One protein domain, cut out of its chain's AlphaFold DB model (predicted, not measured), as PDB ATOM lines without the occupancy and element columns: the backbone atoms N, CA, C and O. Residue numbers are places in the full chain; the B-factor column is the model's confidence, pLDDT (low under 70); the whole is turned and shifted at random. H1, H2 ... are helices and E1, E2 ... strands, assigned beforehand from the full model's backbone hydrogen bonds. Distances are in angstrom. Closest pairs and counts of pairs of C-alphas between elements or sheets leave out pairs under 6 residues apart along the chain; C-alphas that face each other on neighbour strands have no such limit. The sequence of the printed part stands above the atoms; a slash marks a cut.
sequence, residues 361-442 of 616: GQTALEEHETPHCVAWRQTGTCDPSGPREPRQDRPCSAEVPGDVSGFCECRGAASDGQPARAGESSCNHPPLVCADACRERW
ATOM      1  N   GLY A 361      22.751   6.310 153.261       48.06
ATOM      2  CA  GLY A 361      22.072   5.684 152.124       48.06
ATOM      3  C   GLY A 361      22.636   4.343 151.630       48.06
ATOM      4  O   GLY A 361      21.890   3.595 151.015       48.06
ATOM      5  N   GLN A 362      23.907   3.994 151.866       51.66
ATOM      6  CA  GLN A 362      24.496   2.744 151.342       51.66
ATOM      7  C   GLN A 362      24.179   1.524 152.215       51.66
ATOM      8  O   GLN A 362      23.767   0.492 151.694       51.66
ATOM      9  N   THR A 363      24.272   1.652 153.541       54.28
ATOM     10  CA  THR A 363      23.885   0.580 154.478       54.28
ATOM     11  C   THR A 363      22.392   0.261 154.408       54.28
ATOM     12  O   THR A 363      22.010  -0.903 154.468       54.28
ATOM     13  N   ALA A 364      21.547   1.273 154.187       60.41
ATOM     14  CA  ALA A 364      20.102   1.095 154.034       60.41
ATOM     15  C   ALA A 364      19.692   0.398 152.718       60.41
ATOM     16  O   ALA A 364      18.565  -0.077 152.606       60.41
ATOM     17  N   LEU A 365      20.563   0.333 151.706       67.12
ATOM     18  CA  LEU A 365      20.281  -0.404 150.469       67.12
ATOM     19  C   LEU A 365      20.634  -1.887 150.614       67.12
ATOM     20  O   LEU A 365      19.821  -2.740 150.264       67.12
ATOM     21  N   GLU A 366      21.804  -2.182 151.182       64.56
ATOM     22  CA  GLU A 366      22.322  -3.548 151.352       64.56
ATOM     23  C   GLU A 366      21.528  -4.360 152.395       64.56
ATOM     24  O   GLU A 366      21.280  -5.550 152.201       64.56
ATOM     25  N   GLU A 367      21.054  -3.729 153.478       68.31
ATOM     26  CA  GLU A 367      20.225  -4.392 154.505       68.31
ATOM     27  C   GLU A 367      18.842  -4.828 153.990       68.31
ATOM     28  O   GLU A 367      18.200  -5.700 154.580       68.31
ATOM     29  N   HIS A 368      18.383  -4.241 152.884       76.25
ATOM     30  CA  HIS A 368      17.056  -4.460 152.311       76.25
ATOM     31  C   HIS A 368      17.088  -5.215 150.974       76.25
ATOM     32  O   HIS A 368      16.094  -5.225 150.235       76.25
ATOM     33  N   GLU A 369      18.205  -5.874 150.663       84.62
ATOM     34  CA  GLU A 369      18.263  -6.856 149.586       84.62
ATOM     35  C   GLU A 369      17.315  -8.031 149.876       84.62
ATOM     36  O   GLU A 369      17.116  -8.453 151.018       84.62
ATOM     37  N   THR A 370      16.738  -8.614 148.827       82.06
ATOM     38  CA  THR A 370      15.917  -9.827 148.942       82.06
ATOM     39  C   THR A 370      16.571 -10.990 148.186       82.06
ATOM     40  O   THR A 370      17.542 -10.796 147.442       82.06
ATOM     41  N   PRO A 371      16.058 -12.229 148.317       81.81
ATOM     42  CA  PRO A 371      16.568 -13.361 147.545       81.81
ATOM     43  C   PRO A 371      16.508 -13.172 146.019       81.81
ATOM     44  O   PRO A 371      17.253 -13.836 145.306       81.81
ATOM     45  N   HIS A 372      15.665 -12.263 145.513       85.81
ATOM     46  CA  HIS A 372      15.455 -12.051 144.072       85.81
ATOM     47  C   HIS A 372      15.761 -10.624 143.600       85.81
ATOM     48  O   HIS A 372      15.774 -10.378 142.396       85.81
ATOM     49  N   CYS A 373      16.024  -9.683 144.507       90.12
ATOM     50  CA  CYS A 373      16.263  -8.277 144.187       90.12
ATOM     51  C   CYS A 373      17.474  -7.733 144.957       90.12
ATOM     52  O   CYS A 373      17.679  -8.081 146.121       90.12
ATOM     53  N   VAL A 374      18.250  -6.874 144.294       90.06
ATOM     54  CA  VAL A 374      19.388  -6.142 144.868       90.06
ATOM     55  C   VAL A 374      18.954  -4.723 145.249       90.06
ATOM     56  O   VAL A 374      18.937  -4.386 146.425       90.06
ATOM     57  N   ALA A 375      18.527  -3.903 144.282       92.25
ATOM     58  CA  ALA A 375      18.017  -2.551 144.535       92.25
ATOM     59  C   ALA A 375      17.302  -1.965 143.304       92.25
ATOM     60  O   ALA A 375      17.442  -2.466 142.184       92.25
ATOM     61  N   TRP A 376      16.592  -0.852 143.498       94.25
ATOM     62  CA  TRP A 376      16.285   0.083 142.416       94.25
ATOM     63  C   TRP A 376      17.532   0.887 142.061       94.25
ATOM     64  O   TRP A 376      18.162   1.503 142.923       94.25
ATOM     65  N   ARG A 377      17.848   0.909 140.772       93.94
ATOM     66  CA  ARG A 377      18.982   1.606 140.188       93.94
ATOM     67  C   ARG A 377      18.457   2.826 139.438       93.94
ATOM     68  O   ARG A 377      18.025   2.704 138.295       93.94
ATOM     69  N   GLN A 378      18.556   4.011 140.051       94.44
ATOM     70  CA  GLN A 378      18.063   5.256 139.447       94.44
ATOM     71  C   GLN A 378      19.006   5.793 138.363       94.44
ATOM     72  O   GLN A 378      20.228   5.847 138.541       94.44
ATOM     73  N   THR A 379      18.438   6.205 137.239       93.56
ATOM     74  CA  THR A 379      19.141   6.826 136.115       93.56
ATOM     75  C   THR A 379      18.532   8.182 135.784       93.56
ATOM     76  O   THR A 379      17.358   8.433 136.051       93.56
ATOM     77  N   GLY A 380      19.335   9.063 135.196       89.00
ATOM     78  CA  GLY A 380      18.905  10.380 134.745       89.00
ATOM     79  C   GLY A 380      18.327  10.374 133.329       89.00
ATOM     80  O   GLY A 380      18.249   9.352 132.647       89.00
ATOM     81  N   THR A 381      17.967  11.565 132.842       91.31
ATOM     82  CA  THR A 381      17.495  11.821 131.462       91.31
ATOM     83  C   THR A 381      16.215  11.091 131.048       91.31
ATOM     84  O   THR A 381      15.907  11.021 129.862       91.31
ATOM     85  N   CYS A 382      15.439  10.597 132.015       93.62
ATOM     86  CA  CYS A 382      14.216   9.837 131.761       93.62
ATOM     87  C   CYS A 382      14.435   8.593 130.895       93.62
ATOM     88  O   CYS A 382      13.518   8.137 130.215       93.62
ATOM     89  N   ASP A 383      15.643   8.035 130.962       92.38
ATOM     90  CA  ASP A 383      16.071   6.858 130.221       92.38
ATOM     91  C   ASP A 383      16.557   5.794 131.220       92.38
ATOM     92  O   ASP A 383      17.506   6.063 131.963       92.38
ATOM     93  N   PRO A 384      15.964   4.585 131.261       90.81
ATOM     94  CA  PRO A 384      16.427   3.495 132.125       90.81
ATOM     95  C   PRO A 384      17.873   3.046 131.836       90.81
ATOM     96  O   PRO A 384      18.498   2.411 132.681       90.81
ATOM     97  N   SER A 385      18.427   3.384 130.668       89.62
ATOM     98  CA  SER A 385      19.836   3.161 130.306       89.62
ATOM     99  C   SER A 385      20.707   4.425 130.400       89.62
ATOM    100  O   SER A 385      21.875   4.397 130.007       89.62
ATOM    101  N   GLY A 386      20.160   5.526 130.923       89.00
ATOM    102  CA  GLY A 386      20.843   6.810 131.073       89.00
ATOM    103  C   GLY A 386      21.930   6.837 132.165       89.00
ATOM    104  O   GLY A 386      22.194   5.829 132.830       89.00
ATOM    105  N   PRO A 387      22.578   8.000 132.389       86.06
ATOM    106  CA  PRO A 387      23.606   8.162 133.421       86.06
ATOM    107  C   PRO A 387      23.101   7.756 134.815       86.06
ATOM    108  O   PRO A 387      21.989   8.111 135.197       86.06
ATOM    109  N   ARG A 388      23.912   7.025 135.590       91.31
ATOM    110  CA  ARG A 388      23.553   6.561 136.945       91.31
ATOM    111  C   ARG A 388      23.431   7.731 137.927       91.31
ATOM    112  O   ARG A 388      24.284   8.615 137.936       91.31
ATOM    113  N   GLU A 389      22.462   7.651 138.839       85.94
ATOM    114  CA  GLU A 389      22.276   8.580 139.965       85.94
ATOM    115  C   GLU A 389      22.320   7.828 141.316       85.94
ATOM    116  O   GLU A 389      21.297   7.696 141.988       85.94
ATOM    117  N   PRO A 390      23.491   7.328 141.767       81.69
ATOM    118  CA  PRO A 390      23.567   6.350 142.863       81.69
ATOM    119  C   PRO A 390      23.015   6.828 144.211       81.69
ATOM    120  O   PRO A 390      22.611   6.018 145.034       81.69
ATOM    121  N   ARG A 391      22.988   8.146 144.452       74.12
ATOM    122  CA  ARG A 391      22.431   8.731 145.685       74.12
ATOM    123  C   ARG A 391      20.904   8.638 145.770       74.12
ATOM    124  O   ARG A 391      20.363   8.898 146.836       74.12
ATOM    125  N   GLN A 392      20.239   8.319 144.661       86.69
ATOM    126  CA  GLN A 392      18.785   8.193 144.559       86.69
ATOM    127  C   GLN A 392      18.337   6.736 144.360       86.69
ATOM    128  O   GLN A 392      17.157   6.474 144.128       86.69
ATOM    129  N   ASP A 393      19.270   5.780 144.441       91.31
ATOM    130  CA  ASP A 393      18.931   4.361 144.481       91.31
ATOM    131  C   ASP A 393      18.017   4.080 145.684       91.31
ATOM    132  O   ASP A 393      18.094   4.737 146.727       91.31
ATOM    133  N   ARG A 394      17.122   3.105 145.533       90.75
ATOM    134  CA  ARG A 394      16.126   2.762 146.557       90.75
ATOM    135  C   ARG A 394      16.183   1.273 146.890       90.75
ATOM    136  O   ARG A 394      16.507   0.470 146.013       90.75
ATOM    137  N   PRO A 395      15.866   0.878 148.132       92.06
ATOM    138  CA  PRO A 395      15.887  -0.526 148.516       92.06
ATOM    139  C   PRO A 395      14.766  -1.300 147.820       92.06
ATOM    140  O   PRO A 395      13.765  -0.724 147.393       92.06
ATOM    141  N   CYS A 396      14.894  -2.625 147.742       92.94
ATOM    142  CA  CYS A 396      13.959  -3.478 147.003       92.94
ATOM    143  C   CYS A 396      12.496  -3.369 147.443       92.94
ATOM    144  O   CYS A 396      11.602  -3.599 146.629       92.94
ATOM    145  N   SER A 397      12.252  -3.050 148.714       91.12
ATOM    146  CA  SER A 397      10.914  -2.904 149.289       91.12
ATOM    147  C   SER A 397      10.348  -1.484 149.209       91.12
ATOM    148  O   SER A 397       9.207  -1.277 149.611       91.12
ATOM    149  N   ALA A 398      11.130  -0.496 148.762       92.62
ATOM    150  CA  ALA A 398      10.646   0.872 148.625       92.62
ATOM    151  C   ALA A 398       9.826   1.039 147.342       92.62
ATOM    152  O   ALA A 398      10.150   0.479 146.296       92.62
ATOM    153  N   GLU A 399       8.786   1.868 147.427       94.94
ATOM    154  CA  GLU A 399       8.034   2.304 146.257       94.94
ATOM    155  C   GLU A 399       8.877   3.292 145.436       94.94
ATOM    156  O   GLU A 399       9.435   4.271 145.957       94.94
ATOM    157  N   VAL A 400       8.989   3.001 144.143       95.12
ATOM    158  CA  VAL A 400       9.629   3.838 143.133       95.12
ATOM    159  C   VAL A 400       8.552   4.737 142.516       95.12
ATOM    160  O   VAL A 400       7.618   4.211 141.906       95.12
ATOM    161  N   PRO A 401       8.653   6.069 142.675       92.56
ATOM    162  CA  PRO A 401       7.720   7.031 142.093       92.56
ATOM    163  C   PRO A 401       7.717   6.993 140.564       92.56
ATOM    164  O   PRO A 401       8.728   6.686 139.949       92.56
ATOM    165  N   GLY A 402       6.593   7.351 139.947       93.25
ATOM    166  CA  GLY A 402       6.421   7.275 138.495       93.25
ATOM    167  C   GLY A 402       7.170   8.312 137.656       93.25
ATOM    168  O   GLY A 402       7.170   8.218 136.430       93.25
ATOM    169  N   ASP A 403       7.760   9.317 138.303       94.69
ATOM    170  CA  ASP A 403       8.430  10.473 137.706       94.69
ATOM    171  C   ASP A 403       9.958  10.333 137.629       94.69
ATOM    172  O   ASP A 403      10.639  11.264 137.202       94.69
ATOM    173  N   VAL A 404      10.509   9.173 137.998       95.00
ATOM    174  CA  VAL A 404      11.945   8.880 137.892       95.00
ATOM    175  C   VAL A 404      12.222   7.811 136.836       95.00
ATOM    176  O   VAL A 404      11.340   7.051 136.451       95.00
ATOM    177  N   SER A 405      13.456   7.754 136.334       96.25
ATOM    178  CA  SER A 405      13.909   6.677 135.446       96.25
ATOM    179  C   SER A 405      14.887   5.741 136.129       96.25
ATOM    180  O   SER A 405      15.577   6.118 137.077       96.25
ATOM    181  N   GLY A 406      14.948   4.506 135.649       95.56
ATOM    182  CA  GLY A 406      15.858   3.505 136.183       95.56
ATOM    183  C   GLY A 406      15.394   2.091 135.904       95.56
ATOM    184  O   GLY A 406      14.537   1.845 135.054       95.56
ATOM    185  N   PHE A 407      15.974   1.149 136.632       95.75
ATOM    186  CA  PHE A 407      15.624  -0.261 136.537       95.75
ATOM    187  C   PHE A 407      15.800  -0.956 137.885       95.75
ATOM    188  O   PHE A 407      16.597  -0.542 138.724       95.75
ATOM    189  N   CYS A 408      15.083  -2.053 138.087       94.75
ATOM    190  CA  CYS A 408      15.314  -2.950 139.208       94.75
ATOM    191  C   CYS A 408      16.446  -3.914 138.859       94.75
ATOM    192  O   CYS A 408      16.359  -4.652 137.875       94.75
ATOM    193  N   GLU A 409      17.500  -3.921 139.669       92.75
ATOM    194  CA  GLU A 409      18.552  -4.929 139.595       92.75
ATOM    195  C   GLU A 409      18.106  -6.177 140.364       92.75
ATOM    196  O   GLU A 409      17.865  -6.132 141.573       92.75
ATOM    197  N   CYS A 410      17.976  -7.293 139.651       91.50
ATOM    198  CA  CYS A 410      17.519  -8.563 140.196       91.50
ATOM    199  C   CYS A 410      18.703  -9.491 140.485       91.50
ATOM    200  O   CYS A 410      19.746  -9.426 139.838       91.50
ATOM    201  N   ARG A 411      18.550 -10.383 141.468       85.75
ATOM    202  CA  ARG A 411      19.628 -11.289 141.880       85.75
ATOM    203  C   ARG A 411      19.743 -12.469 140.911       85.75
ATOM    204  O   ARG A 411      18.870 -13.329 140.891       85.75
ATOM    205  N   GLY A 412      20.843 -12.533 140.162       80.12
ATOM    206  CA  GLY A 412      21.148 -13.606 139.206       80.12
ATOM    207  C   GLY A 412      21.489 -13.070 137.813       80.12
ATOM    208  O   GLY A 412      21.546 -11.860 137.601       80.12
ATOM    209  N   ALA A 413      21.703 -13.970 136.854       72.19
ATOM    210  CA  ALA A 413      21.818 -13.620 135.438       72.19
ATOM    211  C   ALA A 413      20.751 -14.350 134.626       72.19
ATOM    212  O   ALA A 413      20.373 -15.488 134.940       72.19
ATOM    213  N   ALA A 414      20.273 -13.677 133.583       69.81
ATOM    214  CA  ALA A 414      19.417 -14.291 132.585       69.81
ATOM    215  C   ALA A 414      20.164 -15.441 131.885       69.81
ATOM    216  O   ALA A 414      21.393 -15.534 131.918       69.81
ATOM    217  N   SER A 415      19.425 -16.344 131.239       68.19
ATOM    218  CA  SER A 415      19.995 -17.530 130.579       68.19
ATOM    219  C   SER A 415      20.990 -17.216 129.451       68.19
ATOM    220  O   SER A 415      21.723 -18.101 129.023       68.19
ATOM    221  N   ASP A 416      20.997 -15.979 128.955       70.50
ATOM    222  CA  ASP A 416      21.908 -15.441 127.939       70.50
ATOM    223  C   ASP A 416      23.163 -14.763 128.533       70.50
ATOM    224  O   ASP A 416      23.992 -14.238 127.789       70.50
ATOM    225  N   GLY A 417      23.321 -14.785 129.861       66.62
ATOM    226  CA  GLY A 417      24.450 -14.191 130.577       66.62
ATOM    227  C   GLY A 417      24.331 -12.685 130.826       66.62
ATOM    228  O   GLY A 417      25.258 -12.097 131.381       66.62
ATOM    229  N   GLN A 418      23.219 -12.042 130.449       71.75
ATOM    230  CA  GLN A 418      22.982 -10.626 130.745       71.75
ATOM    231  C   GLN A 418      22.598 -10.415 132.226       71.75
ATOM    232  O   GLN A 418      21.969 -11.295 132.833       71.75
ATOM    233  N   PRO A 419      22.925  -9.248 132.824       75.50
ATOM    234  CA  PRO A 419      22.479  -8.899 134.172       75.50
ATOM    235  C   PRO A 419      20.952  -8.957 134.264       75.50
ATOM    236  O   PRO A 419      20.260  -8.366 133.433       75.50
ATOM    237  N   ALA A 420      20.414  -9.644 135.272       85.88
ATOM    238  CA  ALA A 420      18.971  -9.746 135.434       85.88
ATOM    239  C   ALA A 420      18.384  -8.385 135.839       85.88
ATOM    240  O   ALA A 420      18.638  -7.877 136.931       85.88
ATOM    241  N   ARG A 421      17.580  -7.793 134.951       91.44
ATOM    242  CA  ARG A 421      16.852  -6.543 135.201       91.44
ATOM    243  C   ARG A 421      15.345  -6.763 135.126       91.44
ATOM    244  O   ARG A 421      14.869  -7.694 134.470       91.44
ATOM    245  N   ALA A 422      14.600  -5.910 135.816       91.56
ATOM    246  CA  ALA A 422      13.147  -5.805 135.725       91.56
ATOM    247  C   ALA A 422      12.722  -4.338 135.873       91.56
ATOM    248  O   ALA A 422      13.522  -3.498 136.272       91.56
ATOM    249  N   GLY A 423      11.461  -4.023 135.562       90.00
ATOM    250  CA  GLY A 423      10.895  -2.695 135.836       90.00
ATOM    251  C   GLY A 423      11.636  -1.525 135.178       90.00
ATOM    252  O   GLY A 423      11.640  -0.434 135.739       90.00
ATOM    253  N   GLU A 424      12.290  -1.743 134.031       95.06
ATOM    254  CA  GLU A 424      12.960  -0.683 133.268       95.06
ATOM    255  C   GLU A 424      11.956   0.412 132.911       95.06
ATOM    256  O   GLU A 424      10.994   0.172 132.177       95.06
ATOM    257  N   SER A 425      12.164   1.605 133.463       94.88
ATOM    258  CA  SER A 425      11.177   2.675 133.425       94.88
ATOM    259  C   SER A 425      11.791   4.018 133.034       94.88
ATOM    260  O   SER A 425      12.897   4.372 133.442       94.88
ATOM    261  N   SER A 426      11.036   4.771 132.231       93.62
ATOM    262  CA  SER A 426      11.233   6.211 131.988       93.62
ATOM    263  C   SER A 426      10.406   7.025 132.991       93.62
ATOM    264  O   SER A 426       9.539   6.437 133.620       93.62
ATOM    265  N   CYS A 427      10.571   8.352 133.078       90.62
ATOM    266  CA  CYS A 427       9.862   9.245 134.026       90.62
ATOM    267  C   CYS A 427       8.324   9.377 133.853       90.62
ATOM    268  O   CYS A 427       7.752  10.429 134.141       90.62
ATOM    269  N   ASN A 428       7.641   8.370 133.313       92.31
ATOM    270  CA  ASN A 428       6.186   8.311 133.233       92.31
ATOM    271  C   ASN A 428       5.713   6.854 133.345       92.31
ATOM    272  O   ASN A 428       5.176   6.280 132.393       92.31
ATOM    273  N   HIS A 429       5.970   6.241 134.498       92.25
ATOM    274  CA  HIS A 429       5.588   4.863 134.800       92.25
ATOM    275  C   HIS A 429       4.648   4.800 136.017       92.25
ATOM    276  O   HIS A 429       4.654   5.706 136.844       92.25
ATOM    277  N   PRO A 430       3.790   3.776 136.162       92.19
ATOM    278  CA  PRO A 430       3.062   3.582 137.415       92.19
ATOM    279  C   PRO A 430       4.047   3.264 138.553       92.19
ATOM    280  O   PRO A 430       5.058   2.608 138.281       92.19
ATOM    281  N   PRO A 431       3.774   3.673 139.809       94.56
ATOM    282  CA  PRO A 431       4.637   3.325 140.932       94.56
ATOM    283  C   PRO A 431       4.900   1.820 140.997       94.56
ATOM    284  O   PRO A 431       3.986   1.021 140.784       94.56
ATOM    285  N   LEU A 432       6.149   1.434 141.259       94.56
ATOM    286  CA  LEU A 432       6.560   0.028 141.280       94.56
ATOM    287  C   LEU A 432       7.441  -0.286 142.489       94.56
ATOM    288  O   LEU A 432       8.118   0.589 143.020       94.56
ATOM    289  N   VAL A 433       7.455  -1.553 142.902       94.81
ATOM    290  CA  VAL A 433       8.327  -2.071 143.965       94.81
ATOM    291  C   VAL A 433       9.240  -3.134 143.362       94.81
ATOM    292  O   VAL A 433       8.773  -4.103 142.760       94.81
ATOM    293  N   CYS A 434      10.555  -2.976 143.516       94.06
ATOM    294  CA  CYS A 434      11.513  -3.836 142.820       94.06
ATOM    295  C   CYS A 434      11.506  -5.294 143.278       94.06
ATOM    296  O   CYS A 434      11.730  -6.186 142.459       94.06
ATOM    297  N   ALA A 435      11.209  -5.560 144.552       91.25
ATOM    298  CA  ALA A 435      11.044  -6.924 145.046       91.25
ATOM    299  C   ALA A 435       9.943  -7.686 144.289       91.25
ATOM    300  O   ALA A 435      10.080  -8.888 144.055       91.25
ATOM    301  N   ASP A 436       8.881  -6.989 143.881       92.19
ATOM    302  CA  ASP A 436       7.759  -7.572 143.150       92.19
ATOM    303  C   ASP A 436       8.089  -7.685 141.663       92.19
ATOM    304  O   ASP A 436       7.993  -8.775 141.101       92.19
ATOM    305  N   ALA A 437       8.610  -6.610 141.059       92.81
ATOM    306  CA  ALA A 437       9.011  -6.596 139.653       92.81
ATOM    307  C   ALA A 437      10.040  -7.695 139.326       92.81
ATOM    308  O   ALA A 437       9.915  -8.388 138.315       92.81
ATOM    309  N   CYS A 438      11.040  -7.898 140.192       91.44
ATOM    310  CA  CYS A 438      12.027  -8.960 140.015       91.44
ATOM    311  C   CYS A 438      11.423 -10.358 140.182       91.44
ATOM    312  O   CYS A 438      11.740 -11.247 139.394       91.44
ATOM    313  N   ARG A 439      10.537 -10.561 141.164       87.94
ATOM    314  CA  ARG A 439       9.890 -11.859 141.416       87.94
ATOM    315  C   ARG A 439       8.938 -12.263 140.289       87.94
ATOM    316  O   ARG A 439       8.884 -13.434 139.930       87.94
ATOM    317  N   GLU A 440       8.202 -11.306 139.728       88.31
ATOM    318  CA  GLU A 440       7.291 -11.537 138.600       88.31
ATOM    319  C   GLU A 440       8.045 -11.813 137.302       88.31
ATOM    320  O   GLU A 440       7.683 -12.718 136.546       88.31
ATOM    321  N   ARG A 441       9.111 -11.047 137.039       86.19
ATOM    322  CA  ARG A 441       9.916 -11.210 135.827       86.19
ATOM    323  C   ARG A 441      10.749 -12.491 135.853       86.19
ATOM    324  O   ARG A 441      10.933 -13.102 134.800       86.19
ATOM    325  N   TRP A 442      11.235 -12.880 137.032       82.44
ATOM    326  CA  TRP A 442      12.176 -13.980 137.233       82.44
ATOM    327  C   TRP A 442      11.714 -14.936 138.351       82.44
ATOM    328  O   TRP A 442      12.245 -14.895 139.463       82.44
TER     329      TRP A 442
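This is residues 361 to 442 of the 616 residues of the protein "Hypothetical protein" of Alexandrium monilatum (UniProt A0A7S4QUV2). A strongly twisted sheet of three strands has H2 packed across one face; the long loop 380 to 404 wraps round its E1 edge, and short H1 sits outside that edge. The 82 printed residues run H1, E1, E2, E3, H2; the sheet, in order E1 E2 E3, is a meander, each strand antiparallel to the one before. It is mixed, under half in named elements, and compact: radius of gyration of the C-alphas 11.6 A, spans 29 by 29 by 21 A.

Start at H1, residues 361 to 366, which only grazes the sheet. Hairpin E1, 373 to 379, and E2, 405 to 413, has N 377 and O 407 within hydrogen-bond range, 2.8 A; hairpin E2 and E3, 419 to 425, has N 408 and O 422, 2.8 A. H2, 434 to 441, is on the sheet, height over the sheet 7.4 A, across the strands; the closest C-alphas of E2 and H2 are those of Cys 408 and Cys 434, 5.3 A, and of E3 and H2 those of Ala 422 and Cys 438, 5.4 A. Every O i to N i+4 pair is within range in H2, 1 of 2 in H1.

Find C-alpha 361 at (22.072, 5.684, 152.124); H2 ends at C-alpha 441, (9.916, -11.210, 135.827). E2, 21.8 A long, bends at 410.

The printed part has no cut; E1 to E2 is a long link. Residues 361 to 367, 414 to 415 and 417 have pLDDT under 70.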